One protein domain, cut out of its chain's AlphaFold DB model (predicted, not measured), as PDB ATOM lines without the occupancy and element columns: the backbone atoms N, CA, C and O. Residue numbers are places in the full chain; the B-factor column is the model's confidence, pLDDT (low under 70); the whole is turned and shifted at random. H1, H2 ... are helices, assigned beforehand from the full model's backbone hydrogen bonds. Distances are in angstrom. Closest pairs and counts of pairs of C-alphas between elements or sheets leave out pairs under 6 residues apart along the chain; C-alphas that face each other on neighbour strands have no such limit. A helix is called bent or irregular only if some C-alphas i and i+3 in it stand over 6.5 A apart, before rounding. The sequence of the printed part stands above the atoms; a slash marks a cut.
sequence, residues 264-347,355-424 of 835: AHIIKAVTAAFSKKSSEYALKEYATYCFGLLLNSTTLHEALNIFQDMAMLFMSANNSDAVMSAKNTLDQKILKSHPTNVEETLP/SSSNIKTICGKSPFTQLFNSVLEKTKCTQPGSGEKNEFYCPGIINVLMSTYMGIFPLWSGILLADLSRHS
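This is residues 264 to 347 and 355 to 424 of the 835 residues of a protein of Carassius auratus (UniProt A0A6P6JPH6). H7, the longest helix, and H3 form the core of a five-helix bundle, with the hairpin H1 and H2 along one side of this pair and H6 along the other. H4 crosses over H2 and H3, H5 crosses the kinked later part of H7, and tiny H8 lies away from the other helices. The 154 printed residues include eight named helices, H1 to H8 in chain order, and no named strand: all helix. The whole is compact, with a radius of gyration of the C-alphas of 15.6 A, and spans 47 by 36 by 33 A.

H7, residues 395 to 411, is 23.9 A long. It has a kink of 53 degrees near residue 405 and is irregular, with C-alphas 407 and 410 8.4 A apart. H3 is residues 300 to 315, 21.6 A; H6, 367 to 380, 20.3 A; H2, 281 to 295, 20.7 A; H4, 321 to 336, 22.3 A. H1, residues 264 to 275, 16.3 A, begins at C-alpha 264 (-7.429, -44.601, -37.734). H5 is residues 356 to 365, 14.5 A; H8, 420 to 423, ends at C-alpha 423 (-24.326, -26.250, -30.062).

H7 touches H3 with residues 395 to 398 alone, and H3 touches H7 with residues 310 to 315 alone, the closest C-alphas being those of Met 315 and Pro 395 at 4.8 A, at a shallow tilt of 14 degrees, opposite ways. H6 and H7 form a hairpin, closest C-alphas Thr 369 and Gly 407 at 4.5 A. H1 touches H7 with residues 273 to 274 alone, C-alphas Phe 274 and Ile 397 closest at 5.9 A. H4 touches H3 at a steep tilt of 54 degrees, C-alphas Asp 309 and Ala 326 closest at 4.6 A. H5 is about perpendicular to H7 at 73 degrees, and they touch, C-alphas Cys 363 and Gly 407 closest at 4.2 A. Every O i to N i+4 pair is within hydrogen-bond range in H1 to H6, and 8 of 13 in H7; H8 is too short for one.

The C-alphas farthest apart, Ser 386 and Ser 421, are 48.8 A apart. Residues 348 to 354 are not printed, and C-alphas 347 and 355 are 21.8 A apart across this cut. The link from H6 to H7 is long, 14 residues. Confidence is under 70 at 27 residues, among them 337 to 347 and 380 to 387.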
ATOM      1  N   ALA A 264      -8.617 -43.925 -37.220       86.62
ATOM      2  CA  ALA A 264      -7.429 -44.601 -37.734       86.62
ATOM      3  C   ALA A 264      -7.520 -44.840 -39.254       86.62
ATOM      4  O   ALA A 264      -6.569 -44.560 -39.989       86.62
ATOM      5  N   HIS A 265      -8.676 -45.297 -39.746       84.12
ATOM      6  CA  HIS A 265      -8.888 -45.554 -41.169       84.12
ATOM      7  C   HIS A 265      -8.952 -44.269 -42.002       84.12
ATOM      8  O   HIS A 265      -8.376 -44.240 -43.093       84.12
ATOM      9  N   ILE A 266      -9.570 -43.192 -41.500       88.31
ATOM     10  CA  ILE A 266      -9.617 -41.910 -42.217       88.31
ATOM     11  C   ILE A 266      -8.237 -41.245 -42.278       88.31
ATOM     12  O   ILE A 266      -7.833 -40.833 -43.364       88.31
ATOM     13  N   ILE A 267      -7.469 -41.219 -41.176       87.62
ATOM     14  CA  ILE A 267      -6.083 -40.715 -41.177       87.62
ATOM     15  C   ILE A 267      -5.264 -41.509 -42.191       87.62
ATOM     16  O   ILE A 267      -4.627 -40.927 -43.066       87.62
ATOM     17  N   LYS A 268      -5.338 -42.846 -42.145       85.44
ATOM     18  CA  LYS A 268      -4.617 -43.707 -43.084       85.44
ATOM     19  C   LYS A 268      -4.994 -43.413 -44.543       85.44
ATOM     20  O   LYS A 268      -4.111 -43.352 -45.401       85.44
ATOM     21  N   ALA A 269      -6.283 -43.227 -44.834       85.25
ATOM     22  CA  ALA A 269      -6.762 -42.904 -46.176       85.25
ATOM     23  C   ALA A 269      -6.237 -41.543 -46.660       85.25
ATOM     24  O   ALA A 269      -5.754 -41.438 -47.790       85.25
ATOM     25  N   VAL A 270      -6.272 -40.520 -45.803       87.50
ATOM     26  CA  VAL A 270      -5.798 -39.165 -46.120       87.50
ATOM     27  C   VAL A 270      -4.281 -39.128 -46.294       87.50
ATOM     28  O   VAL A 270      -3.802 -38.609 -47.301       87.50
ATOM     29  N   THR A 271      -3.508 -39.756 -45.405       87.50
ATOM     30  CA  THR A 271      -2.045 -39.857 -45.536       87.50
ATOM     31  C   THR A 271      -1.643 -40.600 -46.814       87.50
ATOM     32  O   THR A 271      -0.694 -40.203 -47.503       87.50
ATOM     33  N   ALA A 272      -2.386 -41.644 -47.200       84.25
ATOM     34  CA  ALA A 272      -2.190 -42.313 -48.483       84.25
ATOM     35  C   ALA A 272      -2.509 -41.388 -49.672       84.25
ATOM     36  O   ALA A 272      -1.811 -41.431 -50.687       84.25
ATOM     37  N   ALA A 273      -3.523 -40.526 -49.558       87.00
ATOM     38  CA  ALA A 273      -3.862 -39.547 -50.585       87.00
ATOM     39  C   ALA A 273      -2.800 -38.435 -50.703       87.00
ATOM     40  O   ALA A 273      -2.384 -38.116 -51.816       87.00
ATOM     41  N   PHE A 274      -2.273 -37.923 -49.585       89.44
ATOM     42  CA  PHE A 274      -1.130 -36.998 -49.566       89.44
ATOM     43  C   PHE A 274       0.128 -37.630 -50.166       89.44
ATOM     44  O   PHE A 274       0.848 -36.989 -50.932       89.44
ATOM     45  N   SER A 275       0.338 -38.927 -49.924       84.44
ATOM     46  CA  SER A 275       1.444 -39.694 -50.508       84.44
ATOM     47  C   SER A 275       1.405 -39.800 -52.031       84.44
ATOM     48  O   SER A 275       2.443 -40.044 -52.643       84.44
ATOM     49  N   LYS A 276       0.236 -39.597 -52.652       85.50
ATOM     50  CA  LYS A 276       0.086 -39.506 -54.113       85.50
ATOM     51  C   LYS A 276       0.361 -38.097 -54.655       85.50
ATOM     52  O   LYS A 276       0.401 -37.934 -55.870       85.50
ATOM     53  N   LYS A 277       0.477 -37.080 -53.791       86.44
ATOM     54  CA  LYS A 277       0.634 -35.665 -54.173       86.44
ATOM     55  C   LYS A 277       2.026 -35.102 -53.919       86.44
ATOM     56  O   LYS A 277       2.425 -34.199 -54.641       86.44
ATOM     57  N   SER A 278       2.766 -35.652 -52.958       80.69
ATOM     58  CA  SER A 278       4.168 -35.299 -52.729       80.69
ATOM     59  C   SER A 278       5.016 -36.535 -52.413       80.69
ATOM     60  O   SER A 278       4.586 -37.457 -51.713       80.69
ATOM     61  N   SER A 279       6.247 -36.573 -52.923       74.81
ATOM     62  CA  SER A 279       7.248 -37.584 -52.562       74.81
ATOM     63  C   SER A 279       7.932 -37.266 -51.224       74.81
ATOM     64  O   SER A 279       8.388 -38.193 -50.548       74.81
ATOM     65  N   GLU A 280       7.901 -36.008 -50.779       81.44
ATOM     66  CA  GLU A 280       8.634 -35.498 -49.617       81.44
ATOM     67  C   GLU A 280       8.022 -35.923 -48.277       81.44
ATOM     68  O   GLU A 280       6.879 -35.600 -47.954       81.44
ATOM     69  N   TYR A 281       8.790 -36.674 -47.482       80.38
ATOM     70  CA  TYR A 281       8.320 -37.248 -46.218       80.38
ATOM     71  C   TYR A 281       7.888 -36.186 -45.198       80.38
ATOM     72  O   TYR A 281       6.770 -36.278 -44.695       80.38
ATOM     73  N   ALA A 282       8.724 -35.174 -44.953       79.25
ATOM     74  CA  ALA A 282       8.470 -34.148 -43.941       79.25
ATOM     75  C   ALA A 282       7.185 -33.356 -44.229       79.25
ATOM     76  O   ALA A 282       6.338 -33.202 -43.353       79.25
ATOM     77  N   LEU A 283       6.982 -32.946 -45.483       85.50
ATOM     78  CA  LEU A 283       5.777 -32.236 -45.912       85.50
ATOM     79  C   LEU A 283       4.506 -33.085 -45.728       85.50
ATOM     80  O   LEU A 283       3.485 -32.582 -45.263       85.50
ATOM     81  N   LYS A 284       4.557 -34.386 -46.044       85.75
ATOM     82  CA  LYS A 284       3.426 -35.313 -45.838       85.75
ATOM     83  C   LYS A 284       3.099 -35.524 -44.367       85.75
ATOM     84  O   LYS A 284       1.924 -35.602 -44.003       85.75
ATOM     85  N   GLU A 285       4.130 -35.675 -43.551       86.31
ATOM     86  CA  GLU A 285       4.007 -35.863 -42.112       86.31
ATOM     87  C   GLU A 285       3.402 -34.607 -41.471       86.31
ATOM     88  O   GLU A 285       2.384 -34.699 -40.786       86.31
ATOM     89  N   TYR A 286       3.911 -33.426 -41.828       90.44
ATOM     90  CA  TYR A 286       3.356 -32.141 -41.409       90.44
ATOM     91  C   TYR A 286       1.890 -31.971 -41.835       90.44
ATOM     92  O   TYR A 286       1.026 -31.683 -41.009       90.44
ATOM     93  N   ALA A 287       1.564 -32.247 -43.101       91.81
ATOM     94  CA  ALA A 287       0.188 -32.199 -43.594       91.81
ATOM     95  C   ALA A 287      -0.744 -33.176 -42.860       91.81
ATOM     96  O   ALA A 287      -1.915 -32.866 -42.631       91.81
ATOM     97  N   THR A 288      -0.232 -34.344 -42.462       91.81
ATOM     98  CA  THR A 288      -0.975 -35.323 -41.657       91.81
ATOM     99  C   THR A 288      -1.236 -34.791 -40.245       91.81
ATOM    100  O   THR A 288      -2.352 -34.941 -39.751       91.81
ATOM    101  N   TYR A 289      -0.274 -34.101 -39.620       91.75
ATOM    102  CA  TYR A 289      -0.496 -33.418 -38.340       91.75
ATOM    103  C   TYR A 289      -1.546 -32.308 -38.450       91.75
ATOM    104  O   TYR A 289      -2.459 -32.254 -37.625       91.75
ATOM    105  N   CYS A 290      -1.493 -31.481 -39.499       94.00
ATOM    106  CA  CYS A 290      -2.522 -30.470 -39.753       94.00
ATOM    107  C   CYS A 290      -3.911 -31.100 -39.958       94.00
ATOM    108  O   CYS A 290      -4.899 -30.617 -39.407       94.00
ATOM    109  N   PHE A 291      -4.000 -32.217 -40.690       95.12
ATOM    110  CA  PHE A 291      -5.251 -32.969 -40.812       95.12
ATOM    111  C   PHE A 291      -5.723 -33.530 -39.461       95.12
ATOM    112  O   PHE A 291      -6.917 -33.521 -39.173       95.12
ATOM    113  N   GLY A 292      -4.800 -33.956 -38.596       92.56
ATOM    114  CA  GLY A 292      -5.095 -34.347 -37.220       92.56
ATOM    115  C   GLY A 292      -5.763 -33.233 -36.405       92.56
ATOM    116  O   GLY A 292      -6.653 -33.524 -35.606       92.56
ATOM    117  N   LEU A 293      -5.411 -31.963 -36.637       92.88
ATOM    118  CA  LEU A 293      -6.110 -30.828 -36.024       92.88
ATOM    119  C   LEU A 293      -7.564 -30.724 -36.519       92.88
ATOM    120  O   LEU A 293      -8.474 -30.561 -35.709       92.88
ATOM    121  N   LEU A 294      -7.801 -30.883 -37.828       94.31
ATOM    122  CA  LEU A 294      -9.156 -30.885 -38.406       94.31
ATOM    123  C   LEU A 294     -10.012 -32.040 -37.875       94.31
ATOM    124  O   LEU A 294     -11.179 -31.848 -37.545       94.31
ATOM    125  N   LEU A 295      -9.430 -33.236 -37.767       92.19
ATOM    126  CA  LEU A 295     -10.085 -34.425 -37.220       92.19
ATOM    127  C   LEU A 295     -10.566 -34.183 -35.782       92.19
ATOM    128  O   LEU A 295     -11.678 -34.555 -35.425       92.19
ATOM    129  N   ASN A 296      -9.737 -33.532 -34.963       89.81
ATOM    130  CA  ASN A 296     -10.058 -33.246 -33.566       89.81
ATOM    131  C   ASN A 296     -10.863 -31.956 -33.365       89.81
ATOM    132  O   ASN A 296     -11.199 -31.643 -32.226       89.81
ATOM    133  N   SER A 297     -11.185 -31.223 -34.433       90.00
ATOM    134  CA  SER A 297     -11.960 -29.989 -34.328       90.00
ATOM    135  C   SER A 297     -13.388 -30.291 -33.880       90.00
ATOM    136  O   SER A 297     -14.066 -31.157 -34.439       90.00
ATOM    137  N   THR A 298     -13.859 -29.558 -32.874       87.00
ATOM    138  CA  THR A 298     -15.180 -29.796 -32.249       87.00
ATOM    139  C   THR A 298     -16.186 -28.695 -32.548       87.00
ATOM    140  O   THR A 298     -17.388 -28.869 -32.322       87.00
ATOM    141  N   THR A 299     -15.699 -27.586 -33.109       87.50
ATOM    142  CA  THR A 299     -16.492 -26.449 -33.567       87.50
ATOM    143  C   THR A 299     -16.175 -26.135 -35.025       87.50
ATOM    144  O   THR A 299     -15.061 -26.353 -35.507       87.50
ATOM    145  N   LEU A 300     -17.162 -25.587 -35.736       89.50
ATOM    146  CA  LEU A 300     -16.980 -25.186 -37.128       89.50
ATOM    147  C   LEU A 300     -15.966 -24.042 -37.256       89.50
ATOM    148  O   LEU A 300     -15.157 -24.037 -38.175       89.50
ATOM    149  N   HIS A 301     -15.973 -23.103 -36.306       89.62
ATOM    150  CA  HIS A 301     -15.050 -21.971 -36.293       89.62
ATOM    151  C   HIS A 301     -13.581 -22.415 -36.195       89.62
ATOM    152  O   HIS A 301     -12.748 -21.978 -36.985       89.62
ATOM    153  N   GLU A 302     -13.274 -23.336 -35.278       90.94
ATOM    154  CA  GLU A 302     -11.935 -23.915 -35.131       90.94
ATOM    155  C   GLU A 302     -11.465 -24.595 -36.425       90.94
ATOM    156  O   GLU A 302     -10.359 -24.321 -36.901       90.94
ATOM    157  N   ALA A 303     -12.326 -25.426 -37.023       93.94
ATOM    158  CA  ALA A 303     -12.018 -26.155 -38.249       93.94
ATOM    159  C   ALA A 303     -11.737 -25.218 -39.434       93.94
ATOM    160  O   ALA A 303     -10.791 -25.448 -40.189       93.94
ATOM    161  N   LEU A 304     -12.527 -24.149 -39.592       94.88
ATOM    162  CA  LEU A 304     -12.322 -23.161 -40.654       94.88
ATOM    163  C   LEU A 304     -11.003 -22.408 -40.485       94.88
ATOM    164  O   LEU A 304     -10.291 -22.244 -41.470       94.88
ATOM    165  N   ASN A 305     -10.651 -22.014 -39.258       94.69
ATOM    166  CA  ASN A 305      -9.382 -21.336 -38.987       94.69
ATOM    167  C   ASN A 305      -8.187 -22.254 -39.289       94.69
ATOM    168  O   ASN A 305      -7.251 -21.842 -39.963       94.69
ATOM    169  N   ILE A 306      -8.230 -23.521 -38.851       95.88
ATOM    170  CA  ILE A 306      -7.180 -24.506 -39.176       95.88
ATOM    171  C   ILE A 306      -7.067 -24.692 -40.692       95.88
ATOM    172  O   ILE A 306      -5.963 -24.696 -41.232       95.88
ATOM    173  N   PHE A 307      -8.194 -24.840 -41.391       96.81
ATOM    174  CA  PHE A 307      -8.184 -25.018 -42.839       96.81
ATOM    175  C   PHE A 307      -7.673 -23.773 -43.576       96.81
ATOM    176  O   PHE A 307      -6.965 -23.911 -44.569       96.81
ATOM    177  N   GLN A 308      -7.986 -22.570 -43.087       95.69
ATOM    178  CA  GLN A 308      -7.449 -21.317 -43.613       95.69
ATOM    179  C   GLN A 308      -5.924 -21.273 -43.484       95.69
ATOM    180  O   GLN A 308      -5.243 -21.001 -44.471       95.69
ATOM    181  N   ASP A 309      -5.391 -21.607 -42.305       95.69
ATOM    182  CA  ASP A 309      -3.946 -21.669 -42.073       95.69
ATOM    183  C   ASP A 309      -3.285 -22.704 -43.007       95.69
ATOM    184  O   ASP A 309      -2.250 -22.438 -43.623       95.69
ATOM    185  N   MET A 310      -3.915 -23.875 -43.183       96.06
ATOM    186  CA  MET A 310      -3.461 -24.901 -44.129       96.06
ATOM    187  C   MET A 310      -3.481 -24.402 -45.577       96.06
ATOM    188  O   MET A 310      -2.521 -24.622 -46.313       96.06
ATOM    189  N   ALA A 311      -4.559 -23.748 -46.010       95.00
ATOM    190  CA  ALA A 311      -4.674 -23.209 -47.360       95.00
ATOM    191  C   ALA A 311      -3.596 -22.150 -47.617       95.00
ATOM    192  O   ALA A 311      -2.926 -22.210 -48.647       95.00
ATOM    193  N   MET A 312      -3.372 -21.246 -46.657       93.38
ATOM    194  CA  MET A 312      -2.342 -20.211 -46.739       93.38
ATOM    195  C   MET A 312      -0.948 -20.830 -46.889       93.38
ATOM    196  O   MET A 312      -0.178 -20.407 -47.751       93.38
ATOM    197  N   LEU A 313      -0.645 -21.873 -46.112       94.06
ATOM    198  CA  LEU A 313       0.657 -22.536 -46.121       94.06
ATOM    199  C   LEU A 313       0.890 -23.412 -47.360       94.06
ATOM    200  O   LEU A 313       1.951 -23.340 -47.965       94.06
ATOM    201  N   PHE A 314      -0.073 -24.245 -47.761       94.31
ATOM    202  CA  PHE A 314       0.140 -25.217 -48.841       94.31
ATOM    203  C   PHE A 314      -0.123 -24.648 -50.244       94.31
ATOM    204  O   PHE A 314       0.310 -25.256 -51.224       94.31
ATOM    205  N   MET A 315      -0.821 -23.512 -50.378       91.38
ATOM    206  CA  MET A 315      -1.130 -22.910 -51.686       91.38
ATOM    207  C   MET A 315      -0.299 -21.685 -52.058       91.38
ATOM    208  O   MET A 315      -0.308 -21.303 -53.229       91.38
ATOM    209  N   SER A 316       0.432 -21.086 -51.121       90.44
ATOM    210  CA  SER A 316       1.273 -19.918 -51.407       90.44
ATOM    211  C   SER A 316       2.652 -20.350 -51.894       90.44
ATOM    212  O   SER A 316       3.351 -21.075 -51.190       90.44
ATOM    213  N   ALA A 317       3.058 -19.915 -53.091       88.12
ATOM    214  CA  ALA A 317       4.342 -20.306 -53.687       88.12
ATOM    215  C   ALA A 317       5.561 -19.678 -52.984       88.12
ATOM    216  O   ALA A 317       6.639 -20.275 -52.958       88.12
ATOM    217  N   ASN A 318       5.379 -18.496 -52.391       88.12
ATOM    218  CA  ASN A 318       6.433 -17.719 -51.742       88.12
ATOM    219  C   ASN A 318       6.066 -17.441 -50.279       88.12
ATOM    220  O   ASN A 318       4.885 -17.357 -49.933       88.12
ATOM    221  N   ASN A 319       7.081 -17.294 -49.430       83.88
ATOM    222  CA  ASN A 319       6.926 -16.893 -48.039       83.88
ATOM    223  C   ASN A 319       6.436 -15.441 -47.952       83.88
ATOM    224  O   ASN A 319       6.884 -14.561 -48.687       83.88
ATOM    225  N   SER A 320       5.522 -15.203 -47.018       86.94
ATOM    226  CA  SER A 320       5.004 -13.889 -46.637       86.94
ATOM    227  C   SER A 320       4.725 -13.878 -45.135       86.94
ATOM    228  O   SER A 320       4.659 -14.942 -44.511       86.94
ATOM    229  N   ASP A 321       4.500 -12.702 -44.548       85.81
ATOM    230  CA  ASP A 321       4.134 -12.589 -43.129       85.81
ATOM    231  C   ASP A 321       2.872 -13.396 -42.793       85.81
ATOM    232  O   ASP A 321       2.787 -14.022 -41.736       85.81
ATOM    233  N   ALA A 322       1.924 -13.470 -43.732       86.25
ATOM    234  CA  ALA A 322       0.718 -14.281 -43.599       86.25
ATOM    235  C   ALA A 322       1.022 -15.791 -43.605       86.25
ATOM    236  O   ALA A 322       0.476 -16.525 -42.783       86.25
ATOM    237  N   VAL A 323       1.923 -16.260 -44.479       89.19
ATOM    238  CA  VAL A 323       2.358 -17.671 -44.520       89.19
ATOM    239  C   VAL A 323       3.102 -18.048 -43.239       89.19
ATOM    240  O   VAL A 323       2.836 -19.098 -42.655       89.19
ATOM    241  N   MET A 324       3.991 -17.176 -42.754       89.38
ATOM    242  CA  MET A 324       4.725 -17.398 -41.505       89.38
ATOM    243  C   MET A 324       3.793 -17.397 -40.286       89.38
ATOM    244  O   MET A 324       3.926 -18.250 -39.410       89.38
ATOM    245  N   SER A 325       2.815 -16.487 -40.243       91.25
ATOM    246  CA  SER A 325       1.797 -16.440 -39.187       91.25
ATOM    247  C   SER A 325       0.921 -17.700 -39.167       91.25
ATOM    248  O   SER A 325       0.735 -18.304 -38.106       91.25
ATOM    249  N   ALA A 326       0.460 -18.157 -40.339       92.12
ATOM    250  CA  ALA A 326      -0.306 -19.395 -40.483       92.12
ATOM    251  C   ALA A 326       0.498 -20.615 -40.010       92.12
ATOM    252  O   ALA A 326       0.011 -21.417 -39.211       92.12
ATOM    253  N   LYS A 327       1.769 -20.718 -40.425       93.75
ATOM    254  CA  LYS A 327       2.678 -21.779 -39.980       93.75
ATOM    255  C   LYS A 327       2.871 -21.765 -38.462       93.75
ATOM    256  O   LYS A 327       2.709 -22.796 -37.820       93.75
ATOM    257  N   ASN A 328       3.163 -20.604 -37.873       93.12
ATOM    258  CA  ASN A 328       3.356 -20.476 -36.425       93.12
ATOM    259  C   ASN A 328       2.094 -20.869 -35.644       93.12
ATOM    260  O   ASN A 328       2.183 -21.522 -34.605       93.12
ATOM    261  N   THR A 329       0.917 -20.510 -36.157       93.44
ATOM    262  CA  THR A 329      -0.371 -20.879 -35.557       93.44
ATOM    263  C   THR A 329      -0.594 -22.392 -35.596       93.44
ATOM    264  O   THR A 329      -0.973 -22.985 -34.581       93.44
ATOM    265  N   LEU A 330      -0.323 -23.035 -36.735       93.94
ATOM    266  CA  LEU A 330      -0.398 -24.492 -36.876       93.94
ATOM    267  C   LEU A 330       0.602 -25.194 -35.954       93.94
ATOM    268  O   LEU A 330       0.206 -26.097 -35.222       93.94
ATOM    269  N   ASP A 331       1.855 -24.740 -35.918       92.31
ATOM    270  CA  ASP A 331       2.901 -25.298 -35.059       92.31
ATOM    271  C   ASP A 331       2.496 -25.231 -33.581       92.31
ATOM    272  O   ASP A 331       2.560 -26.232 -32.869       92.31
ATOM    273  N   GLN A 332       1.988 -24.083 -33.118       91.94
ATOM    274  CA  GLN A 332       1.495 -23.941 -31.746       91.94
ATOM    275  C   GLN A 332       0.332 -24.890 -31.434       91.94
ATOM    276  O   GLN A 332       0.291 -25.464 -30.345       91.94
ATOM    277  N   LYS A 333      -0.619 -25.062 -32.361       89.06
ATOM    278  CA  LYS A 333      -1.754 -25.986 -32.186       89.06
ATOM    279  C   LYS A 333      -1.291 -27.444 -32.148       89.06
ATOM    280  O   LYS A 333      -1.748 -28.195 -31.288       89.06
ATOM    281  N   ILE A 334      -0.357 -27.829 -33.021       87.69
ATOM    282  CA  ILE A 334       0.241 -29.172 -33.049       87.69
ATOM    283  C   ILE A 334       0.962 -29.448 -31.724       87.69
ATOM    284  O   ILE A 334       0.695 -30.466 -31.089       87.69
ATOM    285  N   LEU A 335       1.794 -28.513 -31.252       82.00
ATOM    286  CA  LEU A 335       2.560 -28.650 -30.007       82.00
ATOM    287  C   LEU A 335       1.682 -28.692 -28.744       82.00
ATOM    288  O   LEU A 335       2.046 -29.346 -27.771       82.00
ATOM    289  N   LYS A 336       0.530 -28.006 -28.740       77.50
ATOM    290  CA  LYS A 336      -0.424 -28.011 -27.612       77.50
ATOM    291  C   LYS A 336      -1.306 -29.264 -27.561       77.50
ATOM    292  O   LYS A 336      -1.879 -29.567 -26.510       77.50
ATOM    293  N   SER A 337      -1.445 -29.992 -28.670       64.50
ATOM    294  CA  SER A 337      -2.283 -31.193 -28.726       64.50
ATOM    295  C   SER A 337      -1.687 -32.329 -27.872       64.50
ATOM    296  O   SER A 337      -0.528 -32.702 -28.026       64.50
ATOM    297  N   HIS A 338      -2.458 -32.861 -26.914       42.84
ATOM    298  CA  HIS A 338      -1.998 -33.944 -26.033       42.84
ATOM    299  C   HIS A 338      -1.983 -35.301 -26.770       42.84
ATOM    300  O   HIS A 338      -2.916 -35.610 -27.523       42.84
ATOM    301  N   PRO A 339      -0.968 -36.156 -26.538       34.62
ATOM    302  CA  PRO A 339      -0.770 -37.389 -27.291       34.62
ATOM    303  C   PRO A 339      -1.847 -38.424 -26.962       34.62
ATOM    304  O   PRO A 339      -2.158 -38.696 -25.804       34.62
ATOM    305  N   THR A 340      -2.406 -39.047 -27.992       33.72
ATOM    306  CA  THR A 340      -3.405 -40.111 -27.847       33.72
ATOM    307  C   THR A 340      -3.057 -41.245 -28.807       33.72
ATOM    308  O   THR A 340      -2.885 -41.031 -30.005       33.72
ATOM    309  N   ASN A 341      -2.910 -42.447 -28.242       25.89
ATOM    310  CA  ASN A 341      -2.451 -43.666 -28.907       25.89
ATOM    311  C   ASN A 341      -3.313 -44.021 -30.127       25.89
ATOM    312  O   ASN A 341      -4.489 -44.339 -29.976       25.89
ATOM    313  N   VAL A 342      -2.706 -44.060 -31.311       31.52
ATOM    314  CA  VAL A 342      -3.265 -44.738 -32.484       31.52
ATOM    315  C   VAL A 342      -2.155 -45.623 -33.048       31.52
ATOM    316  O   VAL A 342      -1.066 -45.142 -33.352       31.52
ATOM    317  N   GLU A 343      -2.389 -46.937 -33.102       27.34
ATOM    318  CA  GLU A 343      -1.450 -47.894 -33.697       27.34
ATOM    319  C   GLU A 343      -1.347 -47.669 -35.213       27.34
ATOM    320  O   GLU A 343      -2.347 -47.736 -35.923       27.34
ATOM    321  N   GLU A 344      -0.130 -47.506 -35.738       27.16
ATOM    322  CA  GLU A 344       0.131 -47.669 -37.169       27.16
ATOM    323  C   GLU A 344       0.094 -49.159 -37.543       27.16
ATOM    324  O   GLU A 344       1.087 -49.894 -37.522       27.16
ATOM    325  N   THR A 345      -1.088 -49.628 -37.919       25.38
ATOM    326  CA  THR A 345      -1.245 -50.760 -38.829       25.38
ATOM    327  C   THR A 345      -1.420 -50.211 -40.239       25.38
ATOM    328  O   THR A 345      -2.418 -49.579 -40.562       25.38
ATOM    329  N   LEU A 346      -0.470 -50.491 -41.131       26.05
ATOM    330  CA  LEU A 346      -0.714 -50.440 -42.572       26.05
ATOM    331  C   LEU A 346      -1.194 -51.832 -43.028       26.05
ATOM    332  O   LEU A 346      -0.349 -52.677 -43.329       26.05
ATOM    333  N   PRO A 347      -2.511 -52.139 -43.087       26.39
ATOM    334  CA  PRO A 347      -2.964 -53.301 -43.835       26.39
ATOM    335  C   PRO A 347      -2.739 -53.099 -45.342       26.39
ATOM    336  O   PRO A 347      -2.800 -51.953 -45.816       26.39
ATOM    337  N   SER A 355     -16.875 -46.227 -57.307       36.88
ATOM    338  CA  SER A 355     -17.259 -45.092 -58.155       36.88
ATOM    339  C   SER A 355     -16.878 -43.688 -57.638       36.88
ATOM    340  O   SER A 355     -17.623 -43.012 -56.928       36.88
ATOM    341  N   SER A 356     -15.745 -43.164 -58.115       50.59
ATOM    342  CA  SER A 356     -15.338 -41.759 -57.906       50.59
ATOM    343  C   SER A 356     -16.396 -40.706 -58.311       50.59
ATOM    344  O   SER A 356     -16.282 -39.545 -57.919       50.59
ATOM    345  N   SER A 357     -17.433 -41.084 -59.068       52.91
ATOM    346  CA  SER A 357     -18.544 -40.223 -59.496       52.91
ATOM    347  C   SER A 357     -19.524 -39.868 -58.369       52.91
ATOM    348  O   SER A 357     -19.916 -38.705 -58.249       52.91
ATOM    349  N   ASN A 358     -19.889 -40.822 -57.505       58.38
ATOM    350  CA  ASN A 358     -20.847 -40.582 -56.418       58.38
ATOM    351  C   ASN A 358     -20.263 -39.657 -55.344       58.38
ATOM    352  O   ASN A 358     -20.939 -38.749 -54.866       58.38
ATOM    353  N   ILE A 359     -18.970 -39.808 -55.045       66.75
ATOM    354  CA  ILE A 359     -18.240 -38.968 -54.083       66.75
ATOM    355  C   ILE A 359     -18.164 -37.529 -54.571       66.75
ATOM    356  O   ILE A 359     -18.523 -36.615 -53.839       66.75
ATOM    357  N   LYS A 360     -17.759 -37.323 -55.830       70.00
ATOM    358  CA  LYS A 360     -17.711 -35.985 -56.433       70.00
ATOM    359  C   LYS A 360     -19.079 -35.305 -56.405       70.00
ATOM    360  O   LYS A 360     -19.149 -34.104 -56.178       70.00
ATOM    361  N   THR A 361     -20.158 -36.068 -56.573       76.88
ATOM    362  CA  THR A 361     -21.529 -35.546 -56.514       76.88
ATOM    363  C   THR A 361     -21.947 -35.178 -55.086       76.88
ATOM    364  O   THR A 361     -22.475 -34.087 -54.873       76.88
ATOM    365  N   ILE A 362     -21.684 -36.045 -54.100       80.94
ATOM    366  CA  ILE A 362     -21.996 -35.795 -52.680       80.94
ATOM    367  C   ILE A 362     -21.166 -34.624 -52.149       80.94
ATOM    368  O   ILE A 362     -21.723 -33.675 -51.600       80.94
ATOM    369  N   CYS A 363     -19.847 -34.654 -52.351       82.12
ATOM    370  CA  CYS A 363     -18.956 -33.571 -51.954       82.12
ATOM    371  C   CYS A 363     -19.284 -32.281 -52.713       82.12
ATOM    372  O   CYS A 363     -19.341 -31.227 -52.091       82.12
ATOM    373  N   GLY A 364     -19.575 -32.335 -54.015       81.25
ATOM    374  CA  GLY A 364     -19.908 -31.147 -54.808       81.25
ATOM    375  C   GLY A 364     -21.179 -30.427 -54.343       81.25
ATOM    376  O   GLY A 364     -21.235 -29.202 -54.384       81.25
ATOM    377  N   LYS A 365     -22.180 -31.169 -53.852       86.12
ATOM    378  CA  LYS A 365     -23.439 -30.606 -53.326       86.12
ATOM    379  C   LYS A 365     -23.414 -30.317 -51.822       86.12
ATOM    380  O   LYS A 365     -24.406 -29.833 -51.288       86.12
ATOM    381  N   SER A 366     -22.321 -30.636 -51.131       93.12
ATOM    382  CA  SER A 366     -22.239 -30.484 -49.679       93.12
ATOM    383  C   SER A 366     -22.120 -29.009 -49.266       93.12
ATOM    384  O   SER A 366     -21.256 -28.301 -49.795       93.12
ATOM    385  N   PRO A 367     -22.897 -28.545 -48.270       92.94
ATOM    386  CA  PRO A 367     -22.756 -27.198 -47.719       92.94
ATOM    387  C   PRO A 367     -21.387 -26.978 -47.053       92.94
ATOM    388  O   PRO A 367     -20.848 -25.875 -47.101       92.94
ATOM    389  N   PHE A 368     -20.754 -28.032 -46.521       94.19
ATOM    390  CA  PHE A 368     -19.390 -27.936 -45.991       94.19
ATOM    391  C   PHE A 368     -18.372 -27.640 -47.095       94.19
ATOM    392  O   PHE A 368     -17.484 -26.817 -46.899       94.19
ATOM    393  N   THR A 369     -18.521 -28.230 -48.285       93.25
ATOM    394  CA  THR A 369     -17.648 -27.909 -49.426       93.25
ATOM    395  C   THR A 369     -17.757 -26.439 -49.813       93.25
ATOM    396  O   THR A 369     -16.738 -25.803 -50.062       93.25
ATOM    397  N   GLN A 370     -18.972 -25.880 -49.839       91.50
ATOM    398  CA  GLN A 370     -19.187 -24.456 -50.120       91.50
ATOM    399  C   GLN A 370     -18.511 -23.573 -49.063       91.50
ATOM    400  O   GLN A 370     -17.815 -22.616 -49.403       91.50
ATOM    401  N   LEU A 371     -18.647 -23.941 -47.790       92.75
ATOM    402  CA  LEU A 371     -18.046 -23.226 -46.671       92.75
ATOM    403  C   LEU A 371     -16.509 -23.231 -46.733       92.75
ATOM    404  O   LEU A 371     -15.899 -22.162 -46.710       92.75
ATOM    405  N   PHE A 372     -15.877 -24.397 -46.887       94.62
ATOM    406  CA  PHE A 372     -14.416 -24.499 -47.009       94.62
ATOM    407  C   PHE A 372     -13.890 -23.864 -48.311       94.62
ATOM    408  O   PHE A 372     -12.824 -23.252 -48.299       94.62
ATOM    409  N   ASN A 373     -14.651 -23.908 -49.416       93.25
ATOM    410  CA  ASN A 373     -14.311 -23.169 -50.641       93.25
ATOM    411  C   ASN A 373     -14.335 -21.654 -50.413       93.25
ATOM    412  O   ASN A 373     -13.452 -20.959 -50.902       93.25
ATOM    413  N   SER A 374     -15.297 -21.128 -49.647       91.12
ATOM    414  CA  SER A 374     -15.346 -19.690 -49.345       91.12
ATOM    415  C   SER A 374     -14.104 -19.211 -48.577       91.12
ATOM    416  O   SER A 374     -13.624 -18.102 -48.808       91.12
ATOM    417  N   VAL A 375     -13.545 -20.060 -47.707       91.25
ATOM    418  CA  VAL A 375     -12.271 -19.809 -47.009       91.25
ATOM    419  C   VAL A 375     -11.095 -19.872 -47.984       91.25
ATOM    420  O   VAL A 375     -10.209 -19.016 -47.952       91.25
ATOM    421  N   LEU A 376     -11.104 -20.853 -48.886       90.00
ATOM    422  CA  LEU A 376     -10.075 -21.018 -49.907       90.00
ATOM    423  C   LEU A 376      -9.990 -19.814 -50.857       90.00
ATOM    424  O   LEU A 376      -8.897 -19.312 -51.104       90.00
ATOM    425  N   GLU A 377     -11.126 -19.322 -51.355       87.88
ATOM    426  CA  GLU A 377     -11.175 -18.156 -52.249       87.88
ATOM    427  C   GLU A 377     -10.680 -16.880 -51.554       87.88
ATOM    428  O   GLU A 377      -9.890 -16.136 -52.130       87.88
ATOM    429  N   LYS A 378     -11.026 -16.673 -50.276       82.31
ATOM    430  CA  LYS A 378     -10.491 -15.554 -49.473       82.31
ATOM    431  C   LYS A 378      -8.966 -15.597 -49.330       82.31
ATOM    432  O   LYS A 378      -8.334 -14.552 -49.220       82.31
ATOM    433  N   THR A 379      -8.383 -16.793 -49.352       75.19
ATOM    434  CA  THR A 379      -6.939 -17.028 -49.192       75.19
ATOM    435  C   THR A 379      -6.160 -16.794 -50.498       75.19
ATOM    436  O   THR A 379      -4.992 -16.422 -50.461       75.19
ATOM    437  N   LYS A 380      -6.795 -16.951 -51.669       66.50
ATOM    438  CA  LYS A 380      -6.158 -16.738 -52.987       66.50
ATOM    439  C   LYS A 380      -5.917 -15.261 -53.336       66.50
ATOM    440  O   LYS A 380      -5.106 -14.981 -54.211       66.50
ATOM    441  N   CYS A 381      -6.598 -14.322 -52.675       50.91
ATOM    442  CA  CYS A 381      -6.527 -12.886 -52.982       50.91
ATOM    443  C   CYS A 381      -5.239 -12.175 -52.510       50.91
ATOM    444  O   CYS A 381      -5.058 -10.992 -52.797       50.91
ATOM    445  N   THR A 382      -4.327 -12.857 -51.812       54.22
ATOM    446  CA  THR A 382      -3.021 -12.314 -51.399       54.22
ATOM    447  C   THR A 382      -1.953 -12.564 -52.477       54.22
ATOM    448  O   THR A 382      -1.557 -13.697 -52.726       54.22
ATOM    449  N   GLN A 383      -1.538 -11.482 -53.148       52.28
ATOM    450  CA  GLN A 383      -0.669 -11.410 -54.339       52.28
ATOM    451  C   GLN A 383       0.708 -12.115 -54.214       52.28
ATOM    452  O   GLN A 383       1.238 -12.253 -53.108       52.28
ATOM    453  N   PRO A 384       1.339 -12.498 -55.347       47.50
ATOM    454  CA  PRO A 384       2.680 -13.082 -55.391       47.50
ATOM    455  C   PRO A 384       3.745 -12.033 -55.042       47.50
ATOM    456  O   PRO A 384       4.178 -11.249 -55.882       47.50
ATOM    457  N   GLY A 385       4.192 -12.028 -53.788       53.44
ATOM    458  CA  GLY A 385       5.384 -11.278 -53.397       53.44
ATOM    459  C   GLY A 385       6.636 -11.863 -54.056       53.44
ATOM    460  O   GLY A 385       6.756 -13.082 -54.194       53.44
ATOM    461  N   SER A 386       7.592 -11.009 -54.424       55.94
ATOM    462  CA  SER A 386       8.934 -11.361 -54.919       55.94
ATOM    463  C   SER A 386       9.849 -11.934 -53.815       55.94
ATOM    464  O   SER A 386      11.020 -11.569 -53.725       55.94
ATOM    465  N   GLY A 387       9.294 -12.759 -52.923       63.56
ATOM    466  CA  GLY A 387       9.945 -13.285 -51.720       63.56
ATOM    467  C   GLY A 387      10.563 -14.672 -51.901       63.56
ATOM    468  O   GLY A 387      10.417 -15.311 -52.944       63.56
ATOM    469  N   GLU A 388      11.257 -15.144 -50.863       80.06
ATOM    470  CA  GLU A 388      11.817 -16.500 -50.800       80.06
ATOM    471  C   GLU A 388      10.741 -17.574 -51.029       80.06
ATOM    472  O   GLU A 388       9.586 -17.409 -50.637       80.06
ATOM    473  N   LYS A 389      11.111 -18.697 -51.656       85.44
ATOM    474  CA  LYS A 389      10.174 -19.796 -51.940       85.44
ATOM    475  C   LYS A 389       9.689 -20.455 -50.648       85.44
ATOM    476  O   LYS A 389      10.484 -20.734 -49.755       85.44
ATOM    477  N   ASN A 390       8.397 -20.764 -50.588       88.62
ATOM    478  CA  ASN A 390       7.801 -21.513 -49.487       88.62
ATOM    479  C   ASN A 390       8.047 -23.020 -49.670       88.62
ATOM    480  O   ASN A 390       7.553 -23.628 -50.620       88.62
ATOM    481  N   GLU A 391       8.778 -23.631 -48.740       87.94
ATOM    482  CA  GLU A 391       9.113 -25.064 -48.760       87.94
ATOM    483  C   GLU A 391       7.880 -25.969 -48.584       87.94
ATOM    484  O   GLU A 391       7.880 -27.111 -49.034       87.94
ATOM    485  N   PHE A 392       6.796 -25.453 -47.999       89.94
ATOM    486  CA  PHE A 392       5.541 -26.183 -47.812       89.94
ATOM    487  C   PHE A 392       4.592 -26.073 -49.011       89.94
ATOM    488  O   PHE A 392       3.492 -26.622 -48.965       89.94
ATOM    489  N   TYR A 393       4.971 -25.384 -50.092       92.62
ATOM    490  CA  TYR A 393       4.103 -25.214 -51.255       92.62
ATOM    491  C   TYR A 393       3.761 -26.562 -51.915       92.62
ATOM    492  O   TYR A 393       4.571 -27.181 -52.607       92.62
ATOM    493  N   CYS A 394       2.522 -27.018 -51.727       92.94
ATOM    494  CA  CYS A 394       1.978 -28.223 -52.343       92.94
ATOM    495  C   CYS A 394       0.446 -28.113 -52.479       92.94
ATOM    496  O   CYS A 394      -0.305 -28.713 -51.697       92.94
ATOM    497  N   PRO A 395      -0.063 -27.415 -53.515       92.19
ATOM    498  CA  PRO A 395      -1.506 -27.236 -53.720       92.19
ATOM    499  C   PRO A 395      -2.278 -28.557 -53.846       92.19
ATOM    500  O   PRO A 395      -3.474 -28.631 -53.560       92.19
ATOM    501  N   GLY A 396      -1.587 -29.633 -54.246       91.44
ATOM    502  CA  GLY A 396      -2.143 -30.981 -54.340       91.44
ATOM    503  C   GLY A 396      -2.767 -31.490 -53.037       91.44
ATOM    504  O   GLY A 396      -3.747 -32.232 -53.110       91.44
ATOM    505  N   ILE A 397      -2.256 -31.069 -51.873       93.38
ATOM    506  CA  ILE A 397      -2.818 -31.415 -50.557       93.38
ATOM    507  C   ILE A 397      -4.224 -30.835 -50.407       93.38
ATOM    508  O   ILE A 397      -5.178 -31.580 -50.174       93.38
ATOM    509  N   ILE A 398      -4.368 -29.523 -50.607       95.19
ATOM    510  CA  ILE A 398      -5.653 -28.826 -50.467       95.19
ATOM    511  C   ILE A 398      -6.652 -29.317 -51.518       95.19
ATOM    512  O   ILE A 398      -7.803 -29.597 -51.191       95.19
ATOM    513  N   ASN A 399      -6.201 -29.543 -52.754       91.25
ATOM    514  CA  ASN A 399      -7.050 -30.061 -53.829       91.25
ATOM    515  C   ASN A 399      -7.645 -31.445 -53.500       91.25
ATOM    516  O   ASN A 399      -8.814 -31.716 -53.788       91.25
ATOM    517  N   VAL A 400      -6.864 -32.336 -52.879       91.38
ATOM    518  CA  VAL A 400      -7.353 -33.653 -52.433       91.38
ATOM    519  C   VAL A 400      -8.341 -33.520 -51.281       91.38
ATOM    520  O   VAL A 400      -9.391 -34.164 -51.308       91.38
ATOM    521  N   LEU A 401      -8.038 -32.667 -50.298       93.12
ATOM    522  CA  LEU A 401      -8.937 -32.407 -49.174       93.12
ATOM    523  C   LEU A 401     -10.291 -31.886 -49.655       93.12
ATOM    524  O   LEU A 401     -11.322 -32.453 -49.293       93.12
ATOM    525  N   MET A 402     -10.295 -30.880 -50.529       92.06
ATOM    526  CA  MET A 402     -11.522 -30.276 -51.053       92.06
ATOM    527  C   MET A 402     -12.343 -31.229 -51.917       92.06
ATOM    528  O   MET A 402     -13.563 -31.279 -51.789       92.06
ATOM    529  N   SER A 403     -11.688 -32.020 -52.770       86.88
ATOM    530  CA  SER A 403     -12.395 -32.917 -53.695       86.88
ATOM    531  C   SER A 403     -13.015 -34.148 -53.032       86.88
ATOM    532  O   SER A 403     -13.957 -34.708 -53.590       86.88
ATOM    533  N   THR A 404     -12.487 -34.589 -51.883       86.31
ATOM    534  CA  THR A 404     -12.817 -35.917 -51.325       86.31
ATOM    535  C   THR A 404     -13.252 -35.894 -49.858       86.31
ATOM    536  O   THR A 404     -14.089 -36.703 -49.471       86.31
ATOM    537  N   TYR A 405     -12.712 -34.994 -49.029       92.19
ATOM    538  CA  TYR A 405     -12.829 -35.103 -47.567       92.19
ATOM    539  C   TYR A 405     -13.624 -33.960 -46.928       92.19
ATOM    540  O   TYR A 405     -14.444 -34.216 -46.047       92.19
ATOM    541  N   MET A 406     -13.446 -32.716 -47.385       94.12
ATOM    542  CA  MET A 406     -14.104 -31.545 -46.779       94.12
ATOM    543  C   MET A 406     -15.627 -31.571 -46.942       94.12
ATOM    544  O   MET A 406     -16.354 -31.186 -46.031       94.12
ATOM    545  N   GLY A 407     -16.136 -32.115 -48.051       93.00
ATOM    546  CA  GLY A 407     -17.581 -32.256 -48.252       93.00
ATOM    547  C   GLY A 407     -18.261 -33.246 -47.306       93.00
ATOM    548  O   GLY A 407     -19.472 -33.171 -47.120       93.00
ATOM    549  N   ILE A 408     -17.495 -34.143 -46.689       93.88
ATOM    550  CA  ILE A 408     -17.977 -35.128 -45.716       93.88
ATOM    551  C   ILE A 408     -17.405 -34.881 -44.315       93.88
ATOM    552  O   ILE A 408     -17.415 -35.788 -43.490       93.88
ATOM    553  N   PHE A 409     -16.930 -33.660 -44.042       94.94
ATOM    554  CA  PHE A 409     -16.365 -33.232 -42.759       94.94
ATOM    555  C   PHE A 409     -17.084 -33.779 -41.508       94.94
ATOM    556  O   PHE A 409     -16.406 -34.372 -40.669       94.94
ATOM    557  N   PRO A 410     -18.425 -33.676 -41.369       94.19
ATOM    558  CA  PRO A 410     -19.116 -34.151 -40.168       94.19
ATOM    559  C   PRO A 410     -19.077 -35.671 -39.951       94.19
ATOM    560  O   PRO A 410     -19.417 -36.116 -38.862       94.19
ATOM    561  N   LEU A 411     -18.699 -36.467 -40.960       94.31
ATOM    562  CA  LEU A 411     -18.602 -37.923 -40.825       94.31
ATOM    563  C   LEU A 411     -17.306 -38.369 -40.144       94.31
ATOM    564  O   LEU A 411     -17.244 -39.502 -39.693       94.31
ATOM    565  N   TRP A 412     -16.261 -37.546 -40.103       93.50
ATOM    566  CA  TRP A 412     -14.947 -37.968 -39.598       93.50
ATOM    567  C   TRP A 412     -14.323 -37.013 -38.583       93.50
ATOM    568  O   TRP A 412     -13.298 -37.356 -37.999       93.50
ATOM    569  N   SER A 413     -14.881 -35.817 -38.396       93.25
ATOM    570  CA  SER A 413     -14.412 -34.878 -37.380       93.25
ATOM    571  C   SER A 413     -15.189 -35.009 -36.071       93.25
ATOM    572  O   SER A 413     -16.318 -35.505 -36.022       93.25
ATOM    573  N   GLY A 414     -14.624 -34.453 -35.002       89.19
ATOM    574  CA  GLY A 414     -15.271 -34.361 -33.694       89.19
ATOM    575  C   GLY A 414     -16.512 -33.460 -33.634       89.19
ATOM    576  O   GLY A 414     -17.097 -33.313 -32.561       89.19
ATOM    577  N   ILE A 415     -16.953 -32.847 -34.741       89.69
ATOM    578  CA  ILE A 415     -18.008 -31.819 -34.723       89.69
ATOM    579  C   ILE A 415     -19.394 -32.350 -34.317       89.69
ATOM    580  O   ILE A 415     -20.197 -31.592 -33.769       89.69
ATOM    581  N   LEU A 416     -19.660 -33.645 -34.534       88.81
ATOM    582  CA  LEU A 416     -20.897 -34.320 -34.114       88.81
ATOM    583  C   LEU A 416     -20.696 -35.322 -32.966       88.81
ATOM    584  O   LEU A 416     -21.665 -35.902 -32.484       88.81
ATOM    585  N   LEU A 417     -19.457 -35.540 -32.520       84.19
ATOM    586  CA  LEU A 417     -19.169 -36.421 -31.387       84.19
ATOM    587  C   LEU A 417     -19.388 -35.686 -30.061       84.19
ATOM    588  O   LEU A 417     -19.287 -34.467 -30.021       84.19
ATOM    589  N   ALA A 418     -19.678 -36.408 -28.976       71.62
ATOM    590  CA  ALA A 418     -20.076 -35.862 -27.664       71.62
ATOM    591  C   ALA A 418     -21.472 -35.205 -27.640       71.62
ATOM    592  O   ALA A 418     -22.249 -35.336 -28.583       71.62
ATOM    593  N   ASP A 419     -21.814 -34.538 -26.534       71.44
ATOM    594  CA  ASP A 419     -23.134 -33.933 -26.346       71.44
ATOM    595  C   ASP A 419     -23.380 -32.814 -27.372       71.44
ATOM    596  O   ASP A 419     -22.691 -31.787 -27.383       71.44
ATOM    597  N   LEU A 420     -24.360 -33.029 -28.251       74.62
ATOM    598  CA  LEU A 420     -24.770 -32.077 -29.282       74.62
ATOM    599  C   LEU A 420     -25.441 -30.834 -28.686       74.62
ATOM    600  O   LEU A 420     -25.499 -29.801 -29.353       74.62
ATOM    601  N   SER A 421     -25.872 -30.886 -27.418       67.19
ATOM    602  CA  SER A 421     -26.403 -29.730 -26.700       67.19
ATOM    603  C   SER A 421     -25.384 -28.591 -26.569       67.19
ATOM    604  O   SER A 421     -25.805 -27.446 -26.414       67.19
ATOM    605  N   ARG A 422     -24.075 -28.851 -26.746       69.56
ATOM    606  CA  ARG A 422     -23.025 -27.812 -26.806       69.56
ATOM    607  C   ARG A 422     -23.238 -26.782 -27.916       69.56
ATOM    608  O   ARG A 422     -22.788 -25.650 -27.803       69.56
ATOM    609  N   HIS A 423     -23.948 -27.163 -28.979       71.00
ATOM    610  CA  HIS A 423     -24.326 -26.250 -30.062       71.00
ATOM    611  C   HIS A 423     -25.548 -25.382 -29.682       71.00
ATOM    612  O   HIS A 423     -25.961 -24.511 -30.443       71.00
ATOM    613  N   SER A 424     -26.112 -25.594 -28.482       59.25
ATOM    614  CA  SER A 424     -27.281 -24.893 -27.927       59.25
ATOM    615  C   SER A 424     -27.068 -24.246 -26.535       59.25
ATOM    616  O   SER A 424     -27.768 -23.280 -26.232       59.25
TER     617      SER A 424